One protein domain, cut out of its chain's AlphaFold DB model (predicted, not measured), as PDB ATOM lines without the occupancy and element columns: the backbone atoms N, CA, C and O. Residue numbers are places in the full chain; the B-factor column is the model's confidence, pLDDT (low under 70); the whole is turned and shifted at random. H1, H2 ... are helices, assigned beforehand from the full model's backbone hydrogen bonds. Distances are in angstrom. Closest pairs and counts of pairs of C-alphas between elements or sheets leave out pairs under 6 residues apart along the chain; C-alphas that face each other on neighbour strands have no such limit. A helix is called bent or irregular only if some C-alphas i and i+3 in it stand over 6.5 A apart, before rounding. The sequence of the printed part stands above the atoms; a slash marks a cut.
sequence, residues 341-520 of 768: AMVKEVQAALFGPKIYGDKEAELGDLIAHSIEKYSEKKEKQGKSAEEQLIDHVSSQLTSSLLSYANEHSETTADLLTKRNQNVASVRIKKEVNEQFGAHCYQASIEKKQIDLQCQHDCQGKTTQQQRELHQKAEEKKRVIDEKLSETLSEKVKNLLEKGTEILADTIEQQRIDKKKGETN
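Overview. This is residues 341 to 520 of the 768 residues of an uncharacterized protein of Prevotella salivae F0493 (UniProt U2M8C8). What would one see first? A long, loose rod of helices: two helical hairpins, H1b with H2 and H3b with H4a, are set one beyond the other along the length and overlap in part. H3a crosses H2, H4b packs on both, the short arm H1a lies across H4b, and residues 378 to 383 and 515 to 520 stick out. What is it made of, and how large is it? The printed part has 180 residues with four named helices, in the order H1, H2, H3, H4, and no named strand; the class is all helix. The C-alphas span 78 by 32 by 23 A, and the radius of gyration of the C-alphas, 21.1 A, is that of a loose whole.

Arrangement. Which helices are bent? By its hydrogen bonds H1, residues 341 to 376, was assigned as one helix, but it is bent: C-alphas 350 and 353 are 9.8 A apart, and its arms H1a, residues 341 to 350, and H1b, residues 353 to 376, stand about perpendicular at 79 degrees. H3, residues 418 to 457, also assigned as one helix, is bent between H3a, residues 418 to 435, and H3b, residues 438 to 457, with C-alphas 435 and 438 7.4 A apart and a steep tilt of 56 degrees. H4, residues 463 to 520, again assigned as one helix, is bent between H4a, residues 463 to 490, and H4b, residues 493 to 520, with C-alphas 490 and 493 7.1 A apart and a steep tilt of 53 degrees. What do the first arms and the next helix touch? H1a touches H4b, closest at the C-alphas of Gln 347 and Ala 504, 5.1 A. H1b and H2, residues 385 to 408, form a helical hairpin at a shallow tilt of 25 degrees; their closest C-alphas, of Tyr 374 and Ala 385, are 6.2 A apart. H1b, with residues 364 to 375 alone, touches H4a, closest at the C-alphas of Gly 364 and Ser 489, 5.4 A. How do the later arms stand? H3a touches H2 at a steep tilt of 49 degrees, closest at the C-alphas of Ser 394 and Lys 429, 5.1 A, and touches H4b, closest at those of Ile 428 and Gly 499, 5.8 A. H3b and H4a form a helical hairpin at a shallow tilt of 10 degrees, with the C-alphas of Lys 447 and Lys 477 closest at 5.9 A. H1b, H2, H3b and H4a make an up-and-down bundle, each running against the one before it, though H2 and H3b only just touch, with 3 pairs of C-alphas within 8 A. What do the backbones show? In H1a, H2, H3a, H3b, H4a and H4b every O i to N i+4 pair is within hydrogen-bond range; in H1b 16 of 20 are.

Along the chain. Where does the first helix run? H1a goes 14.5 A from C-alpha 341 at (311.542, 270.971, 212.143) to C-alpha 350. H1b goes 36.0 A from C-alpha 353 to C-alpha 376, with a kink of 33 degrees near residue 360. Where do the others run? H2 covers 34.7 A from C-alpha 385 to C-alpha 408, H3a 25.6 A from 418 to 435, and H3b 28.5 A from 438 to 457. H4a covers 41.1 A from C-alpha 463 at (260.176, 238.354, 187.510) to C-alpha 490, and H4b 40.2 A from C-alpha 493 to C-alpha 520 at (329.035, 254.435, 217.200).

Size, cuts and confidence. How far does it reach? The two C-alphas farthest apart, those of Thr 462 and Thr 519, are 79.2 A apart. Are there cuts or long links? The printed part has no cut and no long link; the link from H3 to H4 is tight. Where is confidence low? Mean pLDDT of the printed part is 80.2, with 25 residues under 70, among them 371 to 385 and 410 to 414.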
ATOM      1  N   ALA A 341     311.106 269.880 213.009       89.38
ATOM      2  CA  ALA A 341     311.542 270.971 212.143       89.38
ATOM      3  C   ALA A 341     312.294 270.424 210.920       89.38
ATOM      4  O   ALA A 341     311.917 270.736 209.790       89.38
ATOM      5  N   MET A 342     313.249 269.518 211.144       88.19
ATOM      6  CA  MET A 342     314.010 268.866 210.075       88.19
ATOM      7  C   MET A 342     313.116 268.043 209.140       88.19
ATOM      8  O   MET A 342     313.235 268.137 207.920       88.19
ATOM      9  N   VAL A 343     312.133 267.306 209.676       89.69
ATOM     10  CA  VAL A 343     311.155 266.562 208.856       89.69
ATOM     11  C   VAL A 343     310.399 267.487 207.899       89.69
ATOM     12  O   VAL A 343     310.201 267.136 206.734       89.69
ATOM     13  N   LYS A 344     310.007 268.686 208.346       89.62
ATOM     14  CA  LYS A 344     309.338 269.674 207.485       89.62
ATOM     15  C   LYS A 344     310.261 270.227 206.405       89.62
ATOM     16  O   LYS A 344     309.796 270.468 205.292       89.62
ATOM     17  N   GLU A 345     311.540 270.424 206.708       88.12
ATOM     18  CA  GLU A 345     312.532 270.852 205.719       88.12
ATOM     19  C   GLU A 345     312.739 269.782 204.643       88.12
ATOM     20  O   GLU A 345     312.635 270.086 203.454       88.12
ATOM     21  N   VAL A 346     312.905 268.518 205.045       87.69
ATOM     22  CA  VAL A 346     313.004 267.368 204.130       87.69
ATOM     23  C   VAL A 346     311.734 267.231 203.283       87.69
ATOM     24  O   VAL A 346     311.809 267.060 202.066       87.69
ATOM     25  N   GLN A 347     310.552 267.372 203.893       89.25
ATOM     26  CA  GLN A 347     309.272 267.345 203.185       89.25
ATOM     27  C   GLN A 347     309.184 268.468 202.140       89.25
ATOM     28  O   GLN A 347     308.782 268.225 201.001       89.25
ATOM     29  N   ALA A 348     309.568 269.693 202.503       87.12
ATOM     30  CA  ALA A 348     309.544 270.838 201.601       87.12
ATOM     31  C   ALA A 348     310.550 270.691 200.450       87.12
ATOM     32  O   ALA A 348     310.213 271.031 199.314       87.12
ATOM     33  N   ALA A 349     311.744 270.161 200.724       85.50
ATOM     34  CA  ALA A 349     312.787 269.931 199.728       85.50
ATOM     35  C   ALA A 349     312.394 268.844 198.716       85.50
ATOM     36  O   ALA A 349     312.514 269.057 197.511       85.50
ATOM     37  N   LEU A 350     311.875 267.709 199.196       84.12
ATOM     38  CA  LEU A 350     311.537 266.566 198.347       84.12
ATOM     39  C   LEU A 350     310.231 266.747 197.585       84.12
ATOM     40  O   LEU A 350     310.142 266.331 196.436       84.12
ATOM     41  N   PHE A 351     309.206 267.323 198.218       83.88
ATOM     42  CA  PHE A 351     307.846 267.327 197.674       83.88
ATOM     43  C   PHE A 351     307.400 268.698 197.172       83.88
ATOM     44  O   PHE A 351     306.630 268.765 196.213       83.88
ATOM     45  N   GLY A 352     307.936 269.782 197.744       74.00
ATOM     46  CA  GLY A 352     307.761 271.162 197.286       74.00
ATOM     47  C   GLY A 352     306.318 271.574 196.941       74.00
ATOM     48  O   GLY A 352     305.357 270.866 197.213       74.00
ATOM     49  N   PRO A 353     306.111 272.735 196.302       67.25
ATOM     50  CA  PRO A 353     304.783 273.138 195.834       67.25
ATOM     51  C   PRO A 353     304.328 272.393 194.567       67.25
ATOM     52  O   PRO A 353     303.158 272.473 194.202       67.25
ATOM     53  N   LYS A 354     305.237 271.692 193.874       65.31
ATOM     54  CA  LYS A 354     304.951 271.042 192.586       65.31
ATOM     55  C   LYS A 354     304.162 269.739 192.731       65.31
ATOM     56  O   LYS A 354     303.409 269.421 191.818       65.31
ATOM     57  N   ILE A 355     304.284 269.010 193.849       70.69
ATOM     58  CA  ILE A 355     303.500 267.784 194.047       70.69
ATOM     59  C   ILE A 355     302.031 268.085 194.373       70.69
ATOM     60  O   ILE A 355     301.141 267.423 193.855       70.69
ATOM     61  N   TYR A 356     301.756 269.112 195.180       68.75
ATOM     62  CA  TYR A 356     300.406 269.383 195.690       68.75
ATOM     63  C   TYR A 356     299.437 269.918 194.620       68.75
ATOM     64  O   TYR A 356     298.247 270.009 194.865       68.75
ATOM     65  N   GLY A 357     299.913 270.283 193.424       69.00
ATOM     66  CA  GLY A 357     299.041 270.684 192.316       69.00
ATOM     67  C   GLY A 357     298.560 269.486 191.498       69.00
ATOM     68  O   GLY A 357     297.425 269.033 191.624       69.00
ATOM     69  N   ASP A 358     299.445 268.965 190.652       69.94
ATOM     70  CA  ASP A 358     299.074 267.981 189.631       69.94
ATOM     71  C   ASP A 358     298.747 266.602 190.233       69.94
ATOM     72  O   ASP A 358     297.830 265.921 189.772       69.94
ATOM     73  N   LYS A 359     299.426 266.199 191.317       72.06
ATOM     74  CA  LYS A 359     299.205 264.884 191.945       72.06
ATOM     75  C   LYS A 359     297.964 264.832 192.830       72.06
ATOM     76  O   LYS A 359     297.414 263.748 193.001       72.06
ATOM     77  N   GLU A 360     297.498 265.963 193.370       71.62
ATOM     78  CA  GLU A 360     296.202 266.018 194.066       71.62
ATOM     79  C   GLU A 360     295.063 265.661 193.100       71.62
ATOM     80  O   GLU A 360     294.198 264.854 193.442       71.62
ATOM     81  N   ALA A 361     295.105 266.193 191.873       74.31
ATOM     82  CA  ALA A 361     294.132 265.873 190.833       74.31
ATOM     83  C   ALA A 361     294.244 264.411 190.366       74.31
ATOM     84  O   ALA A 361     293.237 263.706 190.345       74.31
ATOM     85  N   GLU A 362     295.459 263.921 190.080       79.00
ATOM     86  CA  GLU A 362     295.684 262.515 189.698       79.00
ATOM     87  C   GLU A 362     295.182 261.531 190.770       79.00
ATOM     88  O   GLU A 362     294.578 260.508 190.445       79.00
ATOM     89  N   LEU A 363     295.418 261.827 192.053       74.56
ATOM     90  CA  LEU A 363     295.001 260.969 193.161       74.56
ATOM     91  C   LEU A 363     293.484 261.021 193.392       74.56
ATOM     92  O   LEU A 363     292.883 259.989 193.695       74.56
ATOM     93  N   GLY A 364     292.861 262.190 193.211       73.12
ATOM     94  CA  GLY A 364     291.404 262.339 193.213       73.12
ATOM     95  C   GLY A 364     290.741 261.519 192.104       73.12
ATOM     96  O   GLY A 364     289.842 260.721 192.380       73.12
ATOM     97  N   ASP A 365     291.251 261.621 190.874       78.50
ATOM     98  CA  ASP A 365     290.779 260.823 189.738       78.50
ATOM     99  C   ASP A 365     290.979 259.323 189.988       78.50
ATOM    100  O   ASP A 365     290.104 258.510 189.678       78.50
ATOM    101  N   LEU A 366     292.103 258.934 190.594       76.62
ATOM    102  CA  LEU A 366     292.383 257.545 190.951       76.62
ATOM    103  C   LEU A 366     291.403 257.010 192.002       76.62
ATOM    104  O   LEU A 366     290.944 255.874 191.875       76.62
ATOM    105  N   ILE A 367     291.052 257.800 193.018       73.81
ATOM    106  CA  ILE A 367     290.049 257.418 194.023       73.81
ATOM    107  C   ILE A 367     288.685 257.225 193.365       73.81
ATOM    108  O   ILE A 367     288.057 256.190 193.596       73.81
ATOM    109  N   ALA A 368     288.271 258.137 192.483       72.81
ATOM    110  CA  ALA A 368     287.028 258.000 191.728       72.81
ATOM    111  C   ALA A 368     287.007 256.703 190.891       72.81
ATOM    112  O   ALA A 368     286.079 255.901 191.011       72.81
ATOM    113  N   HIS A 369     288.080 256.418 190.141       75.75
ATOM    114  CA  HIS A 369     288.217 255.177 189.363       75.75
ATOM    115  C   HIS A 369     288.274 253.915 190.241       75.75
ATOM    116  O   HIS A 369     287.848 252.831 189.832       75.75
ATOM    117  N   SER A 370     288.828 254.021 191.449       72.94
ATOM    118  CA  SER A 370     288.921 252.902 192.390       72.94
ATOM    119  C   SER A 370     287.561 252.560 192.989       72.94
ATOM    120  O   SER A 370     287.255 251.381 193.165       72.94
ATOM    121  N   ILE A 371     286.728 253.572 193.242       69.00
ATOM    122  CA  ILE A 371     285.342 253.415 193.695       69.00
ATOM    123  C   ILE A 371     284.475 252.813 192.583       69.00
ATOM    124  O   ILE A 371     283.707 251.887 192.851       69.00
ATOM    125  N   GLU A 372     284.655 253.237 191.328       66.56
ATOM    126  CA  GLU A 372     283.987 252.607 190.179       66.56
ATOM    127  C   GLU A 372     284.352 251.119 190.064       66.56
ATOM    128  O   GLU A 372     283.468 250.262 190.020       66.56
ATOM    129  N   LYS A 373     285.641 250.763 190.141       65.94
ATOM    130  CA  LYS A 373     286.076 249.352 190.129       65.94
ATOM    131  C   LYS A 373     285.579 248.546 191.335       65.94
ATOM    132  O   LYS A 373     285.345 247.341 191.205       65.94
ATOM    133  N   TYR A 374     285.430 249.186 192.495       63.81
ATOM    134  CA  TYR A 374     284.830 248.610 193.704       63.81
ATOM    135  C   TYR A 374     283.332 248.320 193.515       63.81
ATOM    136  O   TYR A 374     282.844 247.302 194.004       63.81
ATOM    137  N   SER A 375     282.620 249.152 192.749       57.59
ATOM    138  CA  SER A 375     281.187 248.990 192.473       57.59
ATOM    139  C   SER A 375     280.857 247.831 191.513       57.59
ATOM    140  O   SER A 375     279.765 247.269 191.580       57.59
ATOM    141  N   GLU A 376     281.807 247.402 190.670       53.16
ATOM    142  CA  GLU A 376     281.585 246.376 189.635       53.16
ATOM    143  C   GLU A 376     281.939 244.932 190.059       53.16
ATOM    144  O   GLU A 376     281.477 243.961 189.444       53.16
ATOM    145  N   LYS A 377     282.767 244.737 191.096       47.69
ATOM    146  CA  LYS A 377     283.280 243.406 191.474       47.69
ATOM    147  C   LYS A 377     282.358 242.672 192.457       47.69
ATOM    148  O   LYS A 377     282.121 243.109 193.577       47.69
ATOM    149  N   LYS A 378     281.925 241.461 192.082       45.16
ATOM    150  CA  LYS A 378     281.353 240.479 193.025       45.16
ATOM    151  C   LYS A 378     282.441 239.984 193.978       45.16
ATOM    152  O   LYS A 378     283.489 239.562 193.492       45.16
ATOM    153  N   GLU A 379     282.155 239.971 195.284       44.22
ATOM    154  CA  GLU A 379     283.003 239.396 196.342       44.22
ATOM    155  C   GLU A 379     283.667 238.090 195.875       44.22
ATOM    156  O   GLU A 379     283.041 237.032 195.765       44.22
ATOM    157  N   LYS A 380     284.963 238.159 195.578       43.59
ATOM    158  CA  LYS A 380     285.833 236.993 195.465       43.59
ATOM    159  C   LYS A 380     287.137 237.318 196.176       43.59
ATOM    160  O   LYS A 380     287.699 238.382 195.956       43.59
ATOM    161  N   GLN A 381     287.591 236.338 196.961       43.03
ATOM    162  CA  GLN A 381     288.820 236.312 197.768       43.03
ATOM    163  C   GLN A 381     288.793 237.101 199.088       43.03
ATOM    164  O   GLN A 381     289.457 238.118 199.193       43.03
ATOM    165  N   GLY A 382     288.110 236.577 200.116       48.97
ATOM    166  CA  GLY A 382     288.499 236.685 201.542       48.97
ATOM    167  C   GLY A 382     288.572 238.056 202.244       48.97
ATOM    168  O   GLY A 382     288.501 238.067 203.468       48.97
ATOM    169  N   LYS A 383     288.678 239.166 201.511       56.53
ATOM    170  CA  LYS A 383     288.730 240.558 201.966       56.53
ATOM    171  C   LYS A 383     287.478 241.291 201.516       56.53
ATOM    172  O   LYS A 383     286.942 240.990 200.441       56.53
ATOM    173  N   SER A 384     287.021 242.249 202.313       66.00
ATOM    174  CA  SER A 384     285.878 243.073 201.929       66.00
ATOM    175  C   SER A 384     286.252 243.990 200.760       66.00
ATOM    176  O   SER A 384     287.420 244.311 200.535       66.00
ATOM    177  N   ALA A 385     285.267 244.410 199.972       67.31
ATOM    178  CA  ALA A 385     285.525 245.274 198.826       67.31
ATOM    179  C   ALA A 385     286.056 246.665 199.280       67.31
ATOM    180  O   ALA A 385     286.842 247.301 198.581       67.31
ATOM    181  N   GLU A 386     285.732 247.089 200.505       70.25
ATOM    182  CA  GLU A 386     286.268 248.286 201.167       70.25
ATOM    183  C   GLU A 386     287.753 248.147 201.521       70.25
ATOM    184  O   GLU A 386     288.532 249.074 201.310       70.25
ATOM    185  N   GLU A 387     288.166 246.981 202.024       71.38
ATOM    186  CA  GLU A 387     289.579 246.684 202.281       71.38
ATOM    187  C   GLU A 387     290.387 246.697 200.978       71.38
ATOM    188  O   GLU A 387     291.515 247.183 200.961       71.38
ATOM    189  N   GLN A 388     289.800 246.236 199.866       76.19
ATOM    190  CA  GLN A 388     290.432 246.304 198.543       76.19
ATOM    191  C   GLN A 388     290.612 247.748 198.059       76.19
ATOM    192  O   GLN A 388     291.652 248.068 197.484       76.19
ATOM    193  N   LEU A 389     289.630 248.623 198.307       81.81
ATOM    194  CA  LEU A 389     289.737 250.053 198.005       81.81
ATOM    195  C   LEU A 389     290.877 250.697 198.806       81.81
ATOM    196  O   LEU A 389     291.733 251.363 198.225       81.81
ATOM    197  N   ILE A 390     290.925 250.457 200.121       82.56
ATOM    198  CA  ILE A 390     291.976 250.979 201.010       82.56
ATOM    199  C   ILE A 390     293.353 250.466 200.580       82.56
ATOM    200  O   ILE A 390     294.287 251.259 200.461       82.56
ATOM    201  N   ASP A 391     293.487 249.167 200.297       82.38
ATOM    202  CA  ASP A 391     294.734 248.556 199.824       82.38
ATOM    203  C   ASP A 391     295.195 249.184 198.496       82.38
ATOM    204  O   ASP A 391     296.373 249.519 198.337       82.38
ATOM    205  N   HIS A 392     294.272 249.398 197.551       84.00
ATOM    206  CA  HIS A 392     294.600 249.972 196.249       84.00
ATOM    207  C   HIS A 392     295.060 251.425 196.367       84.00
ATOM    208  O   HIS A 392     296.148 251.748 195.889       84.00
ATOM    209  N   VAL A 393     294.300 252.273 197.069       85.12
ATOM    210  CA  VAL A 393     294.675 253.682 197.274       85.12
ATOM    211  C   VAL A 393     296.003 253.782 198.026       85.12
ATOM    212  O   VAL A 393     296.888 254.521 197.601       85.12
ATOM    213  N   SER A 394     296.191 252.988 199.086       85.94
ATOM    214  CA  SER A 394     297.439 252.982 199.864       85.94
ATOM    215  C   SER A 394     298.646 252.596 199.013       85.94
ATOM    216  O   SER A 394     299.692 253.239 199.102       85.94
ATOM    217  N   SER A 395     298.517 251.558 198.179       85.00
ATOM    218  CA  SER A 395     299.621 251.087 197.333       85.00
ATOM    219  C   SER A 395     300.000 252.097 196.249       85.00
ATOM    220  O   SER A 395     301.188 252.342 196.055       85.00
ATOM    221  N   GLN A 396     299.014 252.722 195.598       84.62
ATOM    222  CA  GLN A 396     299.237 253.735 194.561       84.62
ATOM    223  C   GLN A 396     299.795 255.041 195.125       84.62
ATOM    224  O   GLN A 396     300.688 255.640 194.527       84.62
ATOM    225  N   LEU A 397     299.311 255.467 196.294       85.56
ATOM    226  CA  LEU A 397     299.869 256.618 196.997       85.56
ATOM    227  C   LEU A 397     301.331 256.358 197.366       85.56
ATOM    228  O   LEU A 397     302.201 257.160 197.043       85.56
ATOM    229  N   THR A 398     301.612 255.207 197.978       85.62
ATOM    230  CA  THR A 398     302.975 254.831 198.374       85.62
ATOM    231  C   THR A 398     303.913 254.787 197.169       85.62
ATOM    232  O   THR A 398     304.991 255.375 197.220       85.62
ATOM    233  N   SER A 399     303.521 254.124 196.075       86.81
ATOM    234  CA  SER A 399     304.358 254.025 194.875       86.81
ATOM    235  C   SER A 399     304.607 255.388 194.233       86.81
ATOM    236  O   SER A 399     305.741 255.668 193.855       86.81
ATOM    237  N   SER A 400     303.583 256.242 194.162       85.25
ATOM    238  CA  SER A 400     303.682 257.588 193.589       85.25
ATOM    239  C   SER A 400     304.575 258.511 194.413       85.25
ATOM    240  O   SER A 400     305.374 259.258 193.851       85.25
ATOM    241  N   LEU A 401     304.452 258.468 195.743       86.62
ATOM    242  CA  LEU A 401     305.286 259.268 196.638       86.62
ATOM    243  C   LEU A 401     306.740 258.787 196.616       86.62
ATOM    244  O   LEU A 401     307.648 259.608 196.522       86.62
ATOM    245  N   LEU A 402     306.968 257.467 196.633       86.94
ATOM    246  CA  LEU A 402     308.310 256.891 196.529       86.94
ATOM    247  C   LEU A 402     308.967 257.211 195.187       86.94
ATOM    248  O   LEU A 402     310.136 257.583 195.168       86.94
ATOM    249  N   SER A 403     308.249 257.085 194.066       85.50
ATOM    250  CA  SER A 403     308.815 257.413 192.754       85.50
ATOM    251  C   SER A 403     309.203 258.885 192.680       85.50
ATOM    252  O   SER A 403     310.302 259.196 192.234       85.50
ATOM    253  N   TYR A 404     308.345 259.776 193.185       84.12
ATOM    254  CA  TYR A 404     308.626 261.208 193.200       84.12
ATOM    255  C   TYR A 404     309.845 261.543 194.064       84.12
ATOM    256  O   TYR A 404     310.741 262.247 193.602       84.12
ATOM    257  N   ALA A 405     309.908 260.991 195.282       83.69
ATOM    258  CA  ALA A 405     311.042 261.173 196.184       83.69
ATOM    259  C   ALA A 405     312.352 260.676 195.557       83.69
ATOM    260  O   ALA A 405     313.365 261.360 195.636       83.69
ATOM    261  N   ASN A 406     312.325 259.527 194.874       83.94
ATOM    262  CA  ASN A 406     313.505 258.964 194.217       83.94
ATOM    263  C   ASN A 406     313.966 259.781 192.997       83.94
ATOM    264  O   ASN A 406     315.151 259.794 192.682       83.94
ATOM    265  N   GLU A 407     313.047 260.428 192.279       82.56
ATOM    266  CA  GLU A 407     313.381 261.307 191.148       82.56
ATOM    267  C   GLU A 407     313.984 262.643 191.600       82.56
ATOM    268  O   GLU A 407     314.749 263.252 190.853       82.56
ATOM    269  N   HIS A 408     313.632 263.096 192.807       78.12
ATOM    270  CA  HIS A 408     314.012 264.404 193.348       78.12
ATOM    271  C   HIS A 408     315.062 264.324 194.467       78.12
ATOM    272  O   HIS A 408     315.481 265.362 194.975       78.12
ATOM    273  N   SER A 409     315.520 263.126 194.840       76.56
ATOM    274  CA  SER A 409     316.653 262.951 195.750       76.56
ATOM    275  C   SER A 409     317.951 263.380 195.067       76.56
ATOM    276  O   SER A 409     318.262 262.894 193.976       76.56
ATOM    277  N   GLU A 410     318.738 264.241 195.711       68.38
ATOM    278  CA  GLU A 410     320.027 264.684 195.168       68.38
ATOM    279  C   GLU A 410     321.071 263.560 195.173       68.38
ATOM    280  O   GLU A 410     321.934 263.509 194.292       68.38
ATOM    281  N   THR A 411     320.981 262.625 196.127       65.31
ATOM    282  CA  THR A 411     321.917 261.506 196.244       65.31
ATOM    283  C   THR A 411     321.220 260.161 196.429       65.31
ATOM    284  O   THR A 411     320.129 260.047 196.979       65.31
ATOM    285  N   THR A 412     321.894 259.082 196.019       60.75
ATOM    286  CA  THR A 412     321.426 257.708 196.265       60.75
ATOM    287  C   THR A 412     321.419 257.327 197.748       60.75
ATOM    288  O   THR A 412     320.797 256.328 198.102       60.75
ATOM    289  N   ALA A 413     322.098 258.093 198.610       58.38
ATOM    290  CA  ALA A 413     322.110 257.883 200.056       58.38
ATOM    291  C   ALA A 413     320.774 258.265 200.720       58.38
ATOM    292  O   ALA A 413     320.444 257.701 201.764       58.38
ATOM    293  N   ASP A 414     320.000 259.144 200.080       67.81
ATOM    294  CA  ASP A 414     318.698 259.622 200.562       67.81
ATOM    295  C   ASP A 414     317.556 258.653 200.214       67.81
ATOM    296  O   ASP A 414     316.442 258.759 200.727       67.81
ATOM    297  N   LEU A 415     317.829 257.668 199.351       81.06
ATOM    298  CA  LEU A 415     316.852 256.665 198.954       81.06
ATOM    299  C   LEU A 415     316.551 255.718 200.117       81.06
ATOM    300  O   LEU A 415     317.445 255.125 200.732       81.06
ATOM    301  N   LEU A 416     315.263 255.495 200.377       82.62
ATOM    302  CA  LEU A 416     314.850 254.522 201.379       82.62
ATOM    303  C   LEU A 416     315.292 253.111 200.995       82.62
ATOM    304  O   LEU A 416     315.037 252.627 199.888       82.62
ATOM    305  N   THR A 417     315.873 252.408 201.962       80.69
ATOM    306  CA  THR A 417     316.103 250.966 201.866       80.69
ATOM    307  C   THR A 417     314.772 250.227 201.722       80.69
ATOM    308  O   THR A 417     313.744 250.680 202.224       80.69
ATOM    309  N   LYS A 418     314.773 249.033 201.111       74.62
ATOM    310  CA  LYS A 418     313.554 248.203 200.981       74.62
ATOM    311  C   LYS A 418     312.819 248.006 202.317       74.62
ATOM    312  O   LYS A 418     311.594 248.033 202.363       74.62
ATOM    313  N   ARG A 419     313.567 247.835 203.416       74.50
ATOM    314  CA  ARG A 419     312.998 247.716 204.767       74.50
ATOM    315  C   ARG A 419     312.214 248.971 205.152       74.50
ATOM    316  O   ARG A 419     311.079 248.854 205.598       74.50
ATOM    317  N   ASN A 420     312.791 250.151 204.949       78.00
ATOM    318  CA  ASN A 420     312.157 251.411 205.332       78.00
ATOM    319  C   ASN A 420     311.052 251.840 204.357       78.00
ATOM    320  O   ASN A 420     310.072 252.438 204.790       78.00
ATOM    321  N   GLN A 421     311.117 251.435 203.083       81.88
ATOM    322  CA  GLN A 421     309.985 251.542 202.151       81.88
ATOM    323  C   GLN A 421     308.758 250.780 202.675       81.88
ATOM    324  O   GLN A 421     307.643 251.297 202.626       81.88
ATOM    325  N   ASN A 422     308.961 249.585 203.239       74.50
ATOM    326  CA  ASN A 422     307.880 248.804 203.847       74.50
ATOM    327  C   ASN A 422     307.350 249.441 205.139       74.50
ATOM    328  O   ASN A 422     306.149 249.416 205.391       74.50
ATOM    329  N   VAL A 423     308.216 250.043 205.958       76.81
ATOM    330  CA  VAL A 423     307.771 250.793 207.146       76.81
ATOM    331  C   VAL A 423     306.901 251.984 206.733       76.81
ATOM    332  O   VAL A 423     305.812 252.165 207.283       76.81
ATOM    333  N   ALA A 424     307.333 252.752 205.730       83.19
ATOM    334  CA  ALA A 424     306.560 253.862 205.183       83.19
ATOM    335  C   ALA A 424     305.218 253.384 204.606       83.19
ATOM    336  O   ALA A 424     304.183 253.966 204.924       83.19
ATOM    337  N   SER A 425     305.197 252.290 203.836       81.75
ATOM    338  CA  SER A 425     303.964 251.756 203.237       81.75
ATOM    339  C   SER A 425     302.937 251.327 204.288       81.75
ATOM    340  O   SER A 425     301.746 251.610 204.145       81.75
ATOM    341  N   VAL A 426     303.383 250.710 205.387       80.69
ATOM    342  CA  VAL A 426     302.520 250.326 206.513       80.69
ATOM    343  C   VAL A 426     301.959 251.556 207.225       80.69
ATOM    344  O   VAL A 426     300.766 251.589 207.535       80.69
ATOM    345  N   ARG A 427     302.783 252.585 207.459       84.44
ATOM    346  CA  ARG A 427     302.342 253.845 208.083       84.44
ATOM    347  C   ARG A 427     301.357 254.608 207.198       84.44
ATOM    348  O   ARG A 427     300.323 255.038 207.697       84.44
ATOM    349  N   ILE A 428     301.625 254.703 205.895       88.00
ATOM    350  CA  ILE A 428     300.713 255.313 204.916       88.00
ATOM    351  C   ILE A 428     299.391 254.550 204.888       88.00
ATOM    352  O   ILE A 428     298.330 255.156 204.981       88.00
ATOM    353  N   LYS A 429     299.426 253.214 204.836       86.44
ATOM    354  CA  LYS A 429     298.210 252.391 204.873       86.44
ATOM    355  C   LYS A 429     297.393 252.620 206.145       86.44
ATOM    356  O   LYS A 429     296.165 252.659 206.083       86.44
ATOM    357  N   LYS A 430     298.061 252.765 207.294       85.81
ATOM    358  CA  LYS A 430     297.406 253.100 208.561       85.81
ATOM    359  C   LYS A 430     296.689 254.450 208.465       85.81
ATOM    360  O   LYS A 430     295.514 254.506 208.807       85.81
ATOM    361  N   GLU A 431     297.344 255.476 207.925       88.25
ATOM    362  CA  GLU A 431     296.740 256.800 207.721       88.25
ATOM    363  C   GLU A 431     295.551 256.749 206.745       88.25
ATOM    364  O   GLU A 431     294.480 257.267 207.048       88.25
ATOM    365  N   VAL A 432     295.680 256.052 205.608       87.69
ATOM    366  CA  VAL A 432     294.566 255.853 204.659       87.69
ATOM    367  C   VAL A 432     293.382 255.198 205.367       87.69
ATOM    368  O   VAL A 432     292.243 255.635 205.213       87.69
ATOM    369  N   ASN A 433     293.630 254.165 206.173       86.25
ATOM    370  CA  ASN A 433     292.579 253.486 206.918       86.25
ATOM    371  C   ASN A 433     291.944 254.381 207.998       86.25
ATOM    372  O   ASN A 433     290.733 254.325 208.187       86.25
ATOM    373  N   GLU A 434     292.716 255.226 208.681       87.50
ATOM    374  CA  GLU A 434     292.188 256.201 209.645       87.50
ATOM    375  C   GLU A 434     291.316 257.265 208.959       87.50
ATOM    376  O   GLU A 434     290.234 257.593 209.452       87.50
ATOM    377  N   GLN A 435     291.720 257.743 207.778       86.38
ATOM    378  CA  GLN A 435     290.973 258.756 207.034       86.38
ATOM    379  C   GLN A 435     289.731 258.200 206.335       86.38
ATOM    380  O   GLN A 435     288.700 258.882 206.304       86.38
ATOM    381  N   PHE A 436     289.832 257.008 205.738       87.69
ATOM    382  CA  PHE A 436     288.821 256.452 204.832       87.69
ATOM    383  C   PHE A 436     287.999 255.334 205.478       87.69
ATOM    384  O   PHE A 436     286.818 255.191 205.166       87.69
ATOM    385  N   GLY A 437     288.576 254.560 206.401       84.62
ATOM    386  CA  GLY A 437     288.008 253.303 206.899       84.62
ATOM    387  C   GLY A 437     286.598 253.438 207.468       84.62
ATOM    388  O   GLY A 437     285.721 252.651 207.115       84.62
ATOM    389  N   ALA A 438     286.336 254.475 208.269       85.38
ATOM    390  CA  ALA A 438     285.001 254.726 208.818       85.38
ATOM    391  C   ALA A 438     283.957 255.030 207.726       85.38
ATOM    392  O   ALA A 438     282.832 254.534 207.793       85.38
ATOM    393  N   HIS A 439     284.330 255.804 206.703       87.38
ATOM    394  CA  HIS A 439     283.440 256.159 205.593       87.38
ATOM    395  C   HIS A 439     283.167 254.959 204.686       87.38
ATOM    396  O   HIS A 439     282.013 254.698 204.347       87.38
ATOM    397  N   CYS A 440     284.204 254.183 204.361       84.75
ATOM    398  CA  CYS A 440     284.063 252.954 203.588       84.75
ATOM    399  C   CYS A 440     283.190 251.930 204.331       84.75
ATOM    400  O   CYS A 440     282.282 251.342 203.745       84.75
ATOM    401  N   TYR A 441     283.399 251.762 205.640       83.38
ATOM    402  CA  TYR A 441     282.596 250.858 206.463       83.38
ATOM    403  C   TYR A 441     281.126 251.288 206.536       83.38
ATOM    404  O   TYR A 441     280.226 250.460 206.378       83.38
ATOM    405  N   GLN A 442     280.869 252.587 206.707       85.81
ATOM    406  CA  GLN A 442     279.516 253.137 206.714       85.81
ATOM    407  C   GLN A 442     278.806 252.913 205.371       85.81
ATOM    408  O   GLN A 442     277.679 252.414 205.352       85.81
ATOM    409  N   ALA A 443     279.478 253.194 204.250       83.62
ATOM    410  CA  ALA A 443     278.950 252.923 202.913       83.62
ATOM    411  C   ALA A 443     278.627 251.428 202.717       83.62
ATOM    412  O   ALA A 443     277.569 251.083 202.188       83.62
ATOM    413  N   SER A 444     279.481 250.532 203.224       82.69
ATOM    414  CA  SER A 444     279.242 249.083 203.205       82.69
ATOM    415  C   SER A 444     277.954 248.686 203.930       82.69
ATOM    416  O   SER A 444     277.153 247.899 203.415       82.69
ATOM    417  N   ILE A 445     277.722 249.240 205.125       83.94
ATOM    418  CA  ILE A 445     276.514 248.968 205.915       83.94
ATOM    419  C   ILE A 445     275.268 249.434 205.162       83.94
ATOM    420  O   ILE A 445     274.304 248.674 205.050       83.94
ATOM    421  N   GLU A 446     275.286 250.655 204.629       84.88
ATOM    422  CA  GLU A 446     274.148 251.232 203.905       84.88
ATOM    423  C   GLU A 446     273.805 250.410 202.654       84.88
ATOM    424  O   GLU A 446     272.637 250.085 202.416       84.88
ATOM    425  N   LYS A 447     274.818 249.966 201.900       83.00
ATOM    426  CA  LYS A 447     274.629 249.068 200.752       83.00
ATOM    427  C   LYS A 447     274.042 247.714 201.158       83.00
ATOM    428  O   LYS A 447     273.092 247.252 200.525       83.00
ATOM    429  N   LYS A 448     274.534 247.101 202.242       83.75
ATOM    430  CA  LYS A 448     273.992 245.832 202.768       83.75
ATOM    431  C   LYS A 448     272.543 245.967 203.231       83.75
ATOM    432  O   LYS A 448     271.746 245.056 203.018       83.75
ATOM    433  N   GLN A 449     272.178 247.099 203.831       87.12
ATOM    434  CA  GLN A 449     270.788 247.392 204.194       87.12
ATOM    435  C   GLN A 449     269.892 247.496 202.955       87.12
ATOM    436  O   GLN A 449     268.789 246.949 202.961       87.12
ATOM    437  N   ILE A 450     270.367 248.130 201.878       85.25
ATOM    438  CA  ILE A 450     269.647 248.186 200.596       85.25
ATOM    439  C   ILE A 450     269.462 246.784 200.010       85.25
ATOM    440  O   ILE A 450     268.369 246.471 199.540       85.25
ATOM    441  N   ASP A 451     270.484 245.929 200.066       83.50
ATOM    442  CA  ASP A 451     270.395 244.551 199.577       83.50
ATOM    443  C   ASP A 451     269.394 243.709 200.372       83.50
ATOM    444  O   ASP A 451     268.556 243.027 199.778       83.50
ATOM    445  N   LEU A 452     269.426 243.795 201.704       83.94
ATOM    446  CA  LEU A 452     268.456 243.134 202.582       83.94
ATOM    447  C   LEU A 452     267.028 243.615 202.305       83.94
ATOM    448  O   LEU A 452     266.111 242.801 202.175       83.94
ATOM    449  N   GLN A 453     266.844 244.929 202.154       86.69
ATOM    450  CA  GLN A 453     265.550 245.520 201.828       86.69
ATOM    451  C   GLN A 453     265.065 245.069 200.443       86.69
ATOM    452  O   GLN A 453     263.905 244.698 200.290       86.69
ATOM    453  N   CYS A 454     265.951 245.028 199.445       85.88
ATOM    454  CA  CYS A 454     265.629 244.550 198.103       85.88
ATOM    455  C   CYS A 454     265.241 243.065 198.110       85.88
ATOM    456  O   CYS A 454     264.280 242.686 197.446       85.88
ATOM    457  N   GLN A 455     265.948 242.220 198.867       84.12
ATOM    458  CA  GLN A 455     265.609 240.800 199.008       84.12
ATOM    459  C   GLN A 455     264.231 240.605 199.639       84.12
ATOM    460  O   GLN A 455     263.449 239.793 199.143       84.12
ATOM    461  N   HIS A 456     263.925 241.361 200.694       85.12
ATOM    462  CA  HIS A 456     262.617 241.349 201.340       85.12
ATOM    463  C   HIS A 456     261.512 241.817 200.378       85.12
ATOM    464  O   HIS A 456     260.520 241.116 200.181       85.12
ATOM    465  N   ASP A 457     261.710 242.949 199.703       84.50
ATOM    466  CA  ASP A 457     260.718 243.545 198.801       84.50
ATOM    467  C   ASP A 457     260.493 242.725 197.521       84.50
ATOM    468  O   ASP A 457     259.438 242.850 196.893       84.50
ATOM    469  N   CYS A 458     261.452 241.871 197.143       81.44
ATOM    470  CA  CYS A 458     261.357 240.924 196.031       81.44
ATOM    471  C   CYS A 458     260.552 239.649 196.360       81.44
ATOM    472  O   CYS A 458     260.206 238.904 195.431       81.44
ATOM    473  N   GLN A 459     260.237 239.373 197.635       80.06
ATOM    474  CA  GLN A 459     259.455 238.194 198.024       80.06
ATOM    475  C   GLN A 459     258.013 238.283 197.502       80.06
ATOM    476  O   GLN A 459     257.317 239.279 197.684       80.06
ATOM    477  N   GLY A 460     257.552 237.226 196.826       75.81
ATOM    478  CA  GLY A 460     256.187 237.146 196.284       75.81
ATOM    479  C   GLY A 460     255.909 238.018 195.047       75.81
ATOM    480  O   GLY A 460     254.753 238.143 194.648       75.81
ATOM    481  N   LYS A 461     256.938 238.617 194.430       83.62
ATOM    482  CA  LYS A 461     256.828 239.478 193.236       83.62
ATOM    483  C   LYS A 461     257.082 238.704 191.940       83.62
ATOM    484  O   LYS A 461     257.743 237.668 191.936       83.62
ATOM    485  N   THR A 462     256.591 239.225 190.816       81.25
ATOM    486  CA  THR A 462     256.860 238.651 189.485       81.25
ATOM    487  C   THR A 462     258.287 238.959 189.015       81.25
ATOM    488  O   THR A 462     258.896 239.934 189.450       81.25
ATOM    489  N   THR A 463     258.815 238.180 188.064       77.06
ATOM    490  CA  THR A 463     260.176 238.354 187.510       77.06
ATOM    491  C   THR A 463     260.433 239.771 186.978       77.06
ATOM    492  O   THR A 463     261.549 240.279 187.055       77.06
ATOM    493  N   GLN A 464     259.399 240.432 186.450       79.00
ATOM    494  CA  GLN A 464     259.496 241.797 185.931       79.00
ATOM    495  C   GLN A 464     259.545 242.841 187.057       79.00
ATOM    496  O   GLN A 464     260.372 243.745 187.010       79.00
ATOM    497  N   GLN A 465     258.754 242.659 188.117       78.19
ATOM    498  CA  GLN A 465     258.786 243.521 189.304       78.19
ATOM    499  C   GLN A 465     260.086 243.365 190.103       78.19
ATOM    500  O   GLN A 465     260.603 244.345 190.629       78.19
ATOM    501  N   GLN A 466     260.642 242.152 190.167       77.31
ATOM    502  CA  GLN A 466     261.951 241.913 190.779       77.31
ATOM    503  C   GLN A 466     263.059 242.655 190.023       77.31
ATOM    504  O   GLN A 466     263.899 243.291 190.650       77.31
ATOM    505  N   ARG A 467     263.040 242.654 188.680       81.06
ATOM    506  CA  ARG A 467     264.003 243.430 187.874       81.06
ATOM    507  C   ARG A 467     263.929 244.932 188.148       81.06
ATOM    508  O   ARG A 467     264.971 245.559 188.299       81.06
ATOM    509  N   GLU A 468     262.727 245.495 188.243       82.69
ATOM    510  CA  GLU A 468     262.540 246.919 188.562       82.69
ATOM    511  C   GLU A 468     263.025 247.271 189.977       82.69
ATOM    512  O   GLU A 468     263.615 248.332 190.189       82.69
ATOM    513  N   LEU A 469     262.809 246.384 190.955       81.88
ATOM    514  CA  LEU A 469     263.301 246.559 192.325       81.88
ATOM    515  C   LEU A 469     264.828 246.473 192.397       81.88
ATOM    516  O   LEU A 469     265.441 247.321 193.040       81.88
ATOM    517  N   HIS A 470     265.440 245.529 191.677       81.38
ATOM    518  CA  HIS A 470     266.895 245.440 191.559       81.38
ATOM    519  C   HIS A 470     267.498 246.686 190.899       81.38
ATOM    520  O   HIS A 470     268.483 247.208 191.406       81.38
ATOM    521  N   GLN A 471     266.887 247.221 189.835       84.12
ATOM    522  CA  GLN A 471     267.346 248.477 189.223       84.12
ATOM    523  C   GLN A 471     267.273 249.662 190.195       84.12
ATOM    524  O   GLN A 471     268.205 250.456 190.266       84.12
ATOM    525  N   LYS A 472     266.196 249.770 190.986       85.50
ATOM    526  CA  LYS A 472     266.078 250.818 192.014       85.50
ATOM    527  C   LYS A 472     267.073 250.650 193.159       85.50
ATOM    528  O   LYS A 472     267.518 251.651 193.713       85.50
ATOM    529  N   ALA A 473     267.366 249.414 193.558       82.00
ATOM    530  CA  ALA A 473     268.378 249.128 194.567       82.00
ATOM    531  C   ALA A 473     269.767 249.549 194.072       82.00
ATOM    532  O   ALA A 473     270.497 250.201 194.811       82.00
ATOM    533  N   GLU A 474     270.081 249.263 192.809       82.00
ATOM    534  CA  GLU A 474     271.369 249.617 192.215       82.00
ATOM    535  C   GLU A 474     271.555 251.129 192.065       82.00
ATOM    536  O   GLU A 474     272.607 251.651 192.418       82.00
ATOM    537  N   GLU A 475     270.507 251.861 191.674       84.44
ATOM    538  CA  GLU A 475     270.558 253.329 191.624       84.44
ATOM    539  C   GLU A 475     270.828 253.937 193.010       84.44
ATOM    540  O   GLU A 475     271.644 254.844 193.154       84.44
ATOM    541  N   LYS A 476     270.204 253.396 194.068       85.06
ATOM    542  CA  LYS A 476     270.468 253.842 195.447       85.06
ATOM    543  C   LYS A 476     271.903 253.559 195.890       85.06
ATOM    544  O   LYS A 476     272.471 254.375 196.608       85.06
ATOM    545  N   LYS A 477     272.483 252.424 195.486       82.12
ATOM    546  CA  LYS A 477     273.893 252.118 195.766       82.12
ATOM    547  C   LYS A 477     274.829 253.068 195.029       82.12
ATOM    548  O   LYS A 477     275.797 253.515 195.629       82.12
ATOM    549  N   ARG A 478     274.498 253.441 193.789       81.94
ATOM    550  CA  ARG A 478     275.285 254.401 193.006       81.94
ATOM    551  C   ARG A 478     275.346 255.777 193.665       81.94
ATOM    552  O   ARG A 478     276.410 256.375 193.717       81.94
ATOM    553  N   VAL A 479     274.241 256.234 194.256       85.69
ATOM    554  CA  VAL A 479     274.211 257.485 195.040       85.69
ATOM    555  C   VAL A 479     275.125 257.412 196.273       85.69
ATOM    556  O   VAL A 479     275.759 258.403 196.626       85.69
ATOM    557  N   ILE A 480     275.213 256.250 196.934       83.88
ATOM    558  CA  ILE A 480     276.153 256.044 198.051       83.88
ATOM    559  C   ILE A 480     277.599 256.115 197.548       83.88
ATOM    560  O   ILE A 480     278.430 256.732 198.210       83.88
ATOM    561  N   ASP A 481     277.891 255.528 196.386       81.00
ATOM    562  CA  ASP A 481     279.224 255.566 195.772       81.00
ATOM    563  C   ASP A 481     279.641 256.974 195.340       81.00
ATOM    564  O   ASP A 481     280.763 257.386 195.630       81.00
ATOM    565  N   GLU A 482     278.737 257.742 194.729       82.31
ATOM    566  CA  GLU A 482     278.970 259.146 194.369       82.31
ATOM    567  C   GLU A 482     279.281 259.982 195.626       82.31
ATOM    568  O   GLU A 482     280.296 260.677 195.679       82.31
ATOM    569  N   LYS A 483     278.488 259.822 196.695       86.56
ATOM    570  CA  LYS A 483     278.711 260.521 197.972       86.56
ATOM    571  C   LYS A 483     280.011 260.104 198.663       86.56
ATOM    572  O   LYS A 483     280.689 260.938 199.271       86.56
ATOM    573  N   LEU A 484     280.351 258.815 198.618       85.19
ATOM    574  CA  LEU A 484     281.614 258.312 199.153       85.19
ATOM    575  C   LEU A 484     282.788 258.918 198.376       85.19
ATOM    576  O   LEU A 484     283.718 259.413 199.001       85.19
ATOM    577  N   SER A 485     282.714 258.945 197.044       83.31
ATOM    578  CA  SER A 485     283.735 259.539 196.174       83.31
ATOM    579  C   SER A 485     283.988 261.009 196.482       83.31
ATOM    580  O   SER A 485     285.138 261.396 196.679       83.31
ATOM    581  N   GLU A 486     282.931 261.811 196.626       84.75
ATOM    582  CA  GLU A 486     283.047 263.215 197.039       84.75
ATOM    583  C   GLU A 486     283.736 263.338 198.407       84.75
ATOM    584  O   GLU A 486     284.723 264.058 198.547       84.75
ATOM    585  N   THR A 487     283.285 262.555 199.395       86.88
ATOM    586  CA  THR A 487     283.830 262.594 200.764       86.88
ATOM    587  C   THR A 487     285.313 262.208 200.809       86.88
ATOM    588  O   THR A 487     286.096 262.813 201.540       86.88
ATOM    589  N   LEU A 488     285.715 261.180 200.057       85.62
ATOM    590  CA  LEU A 488     287.110 260.744 200.002       85.62
ATOM    591  C   LEU A 488     287.973 261.736 199.210       85.62
ATOM    592  O   LEU A 488     289.102 262.003 199.619       85.62
ATOM    593  N   SER A 489     287.434 262.330 198.140       82.88
ATOM    594  CA  SER A 489     288.125 263.344 197.330       82.88
ATOM    595  C   SER A 489     288.440 264.606 198.138       82.88
ATOM    596  O   SER A 489     289.541 265.140 198.038       82.88
ATOM    597  N   GLU A 490     287.535 265.041 199.021       85.25
ATOM    598  CA  GLU A 490     287.783 266.163 199.944       85.25
ATOM    599  C   GLU A 490     288.953 265.898 200.909       85.25
ATOM    600  O   GLU A 490     289.629 266.828 201.355       85.25
ATOM    601  N   LYS A 491     289.224 264.626 201.221       86.88
ATOM    602  CA  LYS A 491     290.304 264.208 202.124       86.88
ATOM    603  C   LYS A 491     291.645 263.966 201.429       86.88
ATOM    604  O   LYS A 491     292.646 263.800 202.126       86.88
ATOM    605  N   VAL A 492     291.699 263.989 200.095       84.25
ATOM    606  CA  VAL A 492     292.914 263.723 199.297       84.25
ATOM    607  C   VAL A 492     294.070 264.620 199.693       84.25
ATOM    608  O   VAL A 492     295.176 264.134 199.897       84.25
ATOM    609  N   LYS A 493     293.806 265.916 199.860       83.50
ATOM    610  CA  LYS A 493     294.830 266.890 200.235       83.50
ATOM    611  C   LYS A 493     295.496 266.550 201.569       83.50
ATOM    612  O   LYS A 493     296.718 266.529 201.663       83.50
ATOM    613  N   ASN A 494     294.687 266.240 202.584       87.31
ATOM    614  CA  ASN A 494     295.190 265.852 203.903       87.31
ATOM    615  C   ASN A 494     295.987 264.544 203.817       87.31
ATOM    616  O   ASN A 494     297.071 264.435 204.381       87.31
ATOM    617  N   LEU A 495     295.488 263.580 203.039       87.94
ATOM    618  CA  LEU A 495     296.164 262.308 202.834       87.94
ATOM    619  C   LEU A 495     297.520 262.472 202.130       87.94
ATOM    620  O   LEU A 495     298.484 261.811 202.510       87.94
ATOM    621  N   LEU A 496     297.606 263.351 201.129       87.44
ATOM    622  CA  LEU A 496     298.857 263.657 200.438       87.44
ATOM    623  C   LEU A 496     299.851 264.329 201.395       87.44
ATOM    624  O   LEU A 496     300.999 263.910 201.457       87.44
ATOM    625  N   GLU A 497     299.397 265.314 202.174       88.56
ATOM    626  CA  GLU A 497     300.205 266.020 203.178       88.56
ATOM    627  C   GLU A 497     300.738 265.073 204.263       88.56
ATOM    628  O   GLU A 497     301.930 265.078 204.565       88.56
ATOM    629  N   LYS A 498     299.888 264.192 204.800       90.94
ATOM    630  CA  LYS A 498     300.300 263.169 205.770       90.94
ATOM    631  C   LYS A 498     301.208 262.115 205.148       90.94
ATOM    632  O   LYS A 498     302.159 261.671 205.785       90.94
ATOM    633  N   GLY A 499     300.945 261.717 203.906       89.94
ATOM    634  CA  GLY A 499     301.769 260.762 203.173       89.94
ATOM    635  C   GLY A 499     303.185 261.284 202.918       89.94
ATOM    636  O   GLY A 499     304.150 260.554 203.143       89.94
ATOM    637  N   THR A 500     303.321 262.546 202.498       90.62
ATOM    638  CA  THR A 500     304.628 263.194 202.302       90.62
ATOM    639  C   THR A 500     305.354 263.411 203.632       90.62
ATOM    640  O   THR A 500     306.559 263.185 203.688       90.62
ATOM    641  N   GLU A 501     304.638 263.763 204.709       91.19
ATOM    642  CA  GLU A 501     305.181 263.864 206.075       91.19
ATOM    643  C   GLU A 501     305.726 262.513 206.568       91.19
ATOM    644  O   GLU A 501     306.875 262.433 206.994       91.19
ATOM    645  N   ILE A 502     304.951 261.425 206.444       91.31
ATOM    646  CA  ILE A 502     305.380 260.064 206.817       91.31
ATOM    647  C   ILE A 502     306.635 259.651 206.045       91.31
ATOM    648  O   ILE A 502     307.530 259.012 206.610       91.31
ATOM    649  N   LEU A 503     306.693 259.975 204.752       90.56
ATOM    650  CA  LEU A 503     307.821 259.604 203.909       90.56
ATOM    651  C   LEU A 503     309.079 260.407 204.271       90.56
ATOM    652  O   LEU A 503     310.139 259.805 204.426       90.56
ATOM    653  N   ALA A 504     308.951 261.719 204.483       90.62
ATOM    654  CA  ALA A 504     310.041 262.581 204.942       90.62
ATOM    655  C   ALA A 504     310.574 262.155 206.322       90.62
ATOM    656  O   ALA A 504     311.779 262.002 206.491       90.62
ATOM    657  N   ASP A 505     309.683 261.864 207.274       92.12
ATOM    658  CA  ASP A 505     310.032 261.356 208.606       92.12
ATOM    659  C   ASP A 505     310.789 260.023 208.530       92.12
ATOM    660  O   ASP A 505     311.790 259.826 209.211       92.12
ATOM    661  N   THR A 506     310.367 259.119 207.641       89.69
ATOM    662  CA  THR A 506     311.042 257.825 207.453       89.69
ATOM    663  C   THR A 506     312.425 257.980 206.802       89.69
ATOM    664  O   THR A 506     313.337 257.215 207.124       89.69
ATOM    665  N   ILE A 507     312.598 258.949 205.897       89.38
ATOM    666  CA  ILE A 507     313.897 259.276 205.283       89.38
ATOM    667  C   ILE A 507     314.846 259.844 206.338       89.38
ATOM    668  O   ILE A 507     315.969 259.357 206.468       89.38
ATOM    669  N   GLU A 508     314.379 260.803 207.135       89.62
ATOM    670  CA  GLU A 508     315.199 261.419 208.177       89.62
ATOM    671  C   GLU A 508     315.574 260.413 209.273       89.62
ATOM    672  O   GLU A 508     316.738 260.318 209.655       89.62
ATOM    673  N   GLN A 509     314.633 259.562 209.693       88.94
ATOM    674  CA  GLN A 509     314.911 258.445 210.598       88.94
ATOM    675  C   GLN A 509     316.020 257.531 210.054       88.94
ATOM    676  O   GLN A 509     316.940 257.174 210.786       88.94
ATOM    677  N   GLN A 510     315.970 257.168 208.765       88.00
ATOM    678  CA  GLN A 510     317.009 256.344 208.141       88.00
ATOM    679  C   GLN A 510     318.375 257.044 208.146       88.00
ATOM    680  O   GLN A 510     319.391 256.385 208.381       88.00
ATOM    681  N   ARG A 511     318.407 258.352 207.863       88.44
ATOM    682  CA  ARG A 511     319.636 259.157 207.873       88.44
ATOM    683  C   ARG A 511     320.266 259.162 209.265       88.44
ATOM    684  O   ARG A 511     321.452 258.851 209.385       88.44
ATOM    685  N   ILE A 512     319.463 259.433 210.295       89.62
ATOM    686  CA  ILE A 512     319.877 259.425 211.704       89.62
ATOM    687  C   ILE A 512     320.397 258.040 212.097       89.62
ATOM    688  O   ILE A 512     321.515 257.932 212.595       89.62
ATOM    689  N   ASP A 513     319.646 256.970 211.822       85.25
ATOM    690  CA  ASP A 513     320.033 255.602 212.189       85.25
ATOM    691  C   ASP A 513     321.356 255.181 211.534       85.25
ATOM    692  O   ASP A 513     322.192 254.531 212.169       85.25
ATOM    693  N   LYS A 514     321.561 255.563 210.266       84.75
ATOM    694  CA  LYS A 514     322.798 255.291 209.532       84.75
ATOM    695  C   LYS A 514     323.975 256.060 210.131       84.75
ATOM    696  O   LYS A 514     324.978 255.435 210.467       84.75
ATOM    697  N   LYS A 515     323.835 257.378 210.306       87.69
ATOM    698  CA  LYS A 515     324.891 258.242 210.859       87.69
ATOM    699  C   LYS A 515     325.256 257.816 212.282       87.69
ATOM    700  O   LYS A 515     326.425 257.615 212.583       87.69
ATOM    701  N   LYS A 516     324.253 257.524 213.116       87.69
ATOM    702  CA  LYS A 516     324.434 256.946 214.453       87.69
ATOM    703  C   LYS A 516     325.212 255.629 214.408       87.69
ATOM    704  O   LYS A 516     326.093 255.400 215.232       87.69
ATOM    705  N   GLY A 517     324.873 254.738 213.476       82.38
ATOM    706  CA  GLY A 517     325.578 253.470 213.287       82.38
ATOM    707  C   GLY A 517     327.063 253.662 212.975       82.38
ATOM    708  O   GLY A 517     327.897 253.012 213.601       82.38
ATOM    709  N   GLU A 518     327.377 254.579 212.058       84.12
ATOM    710  CA  GLU A 518     328.747 254.926 211.660       84.12
ATOM    711  C   GLU A 518     329.531 255.557 212.824       84.12
ATOM    712  O   GLU A 518     330.597 255.057 213.180       84.12
ATOM    713  N   THR A 519     328.972 256.574 213.487       87.69
ATOM    714  CA  THR A 519     329.604 257.243 214.638       87.69
ATOM    715  C   THR A 519     329.841 256.280 215.802       87.69
ATOM    716  O   THR A 519     330.928 256.256 216.373       87.69
ATOM    717  N   ASN A 520     328.865 255.429 216.137       86.38
ATOM    718  CA  ASN A 520     329.035 254.435 217.200       86.38
ATOM    719  C   ASN A 520     330.153 253.438 216.897       86.38
ATOM    720  O   ASN A 520     330.834 252.998 217.821       86.38
TER     721      ASN A 520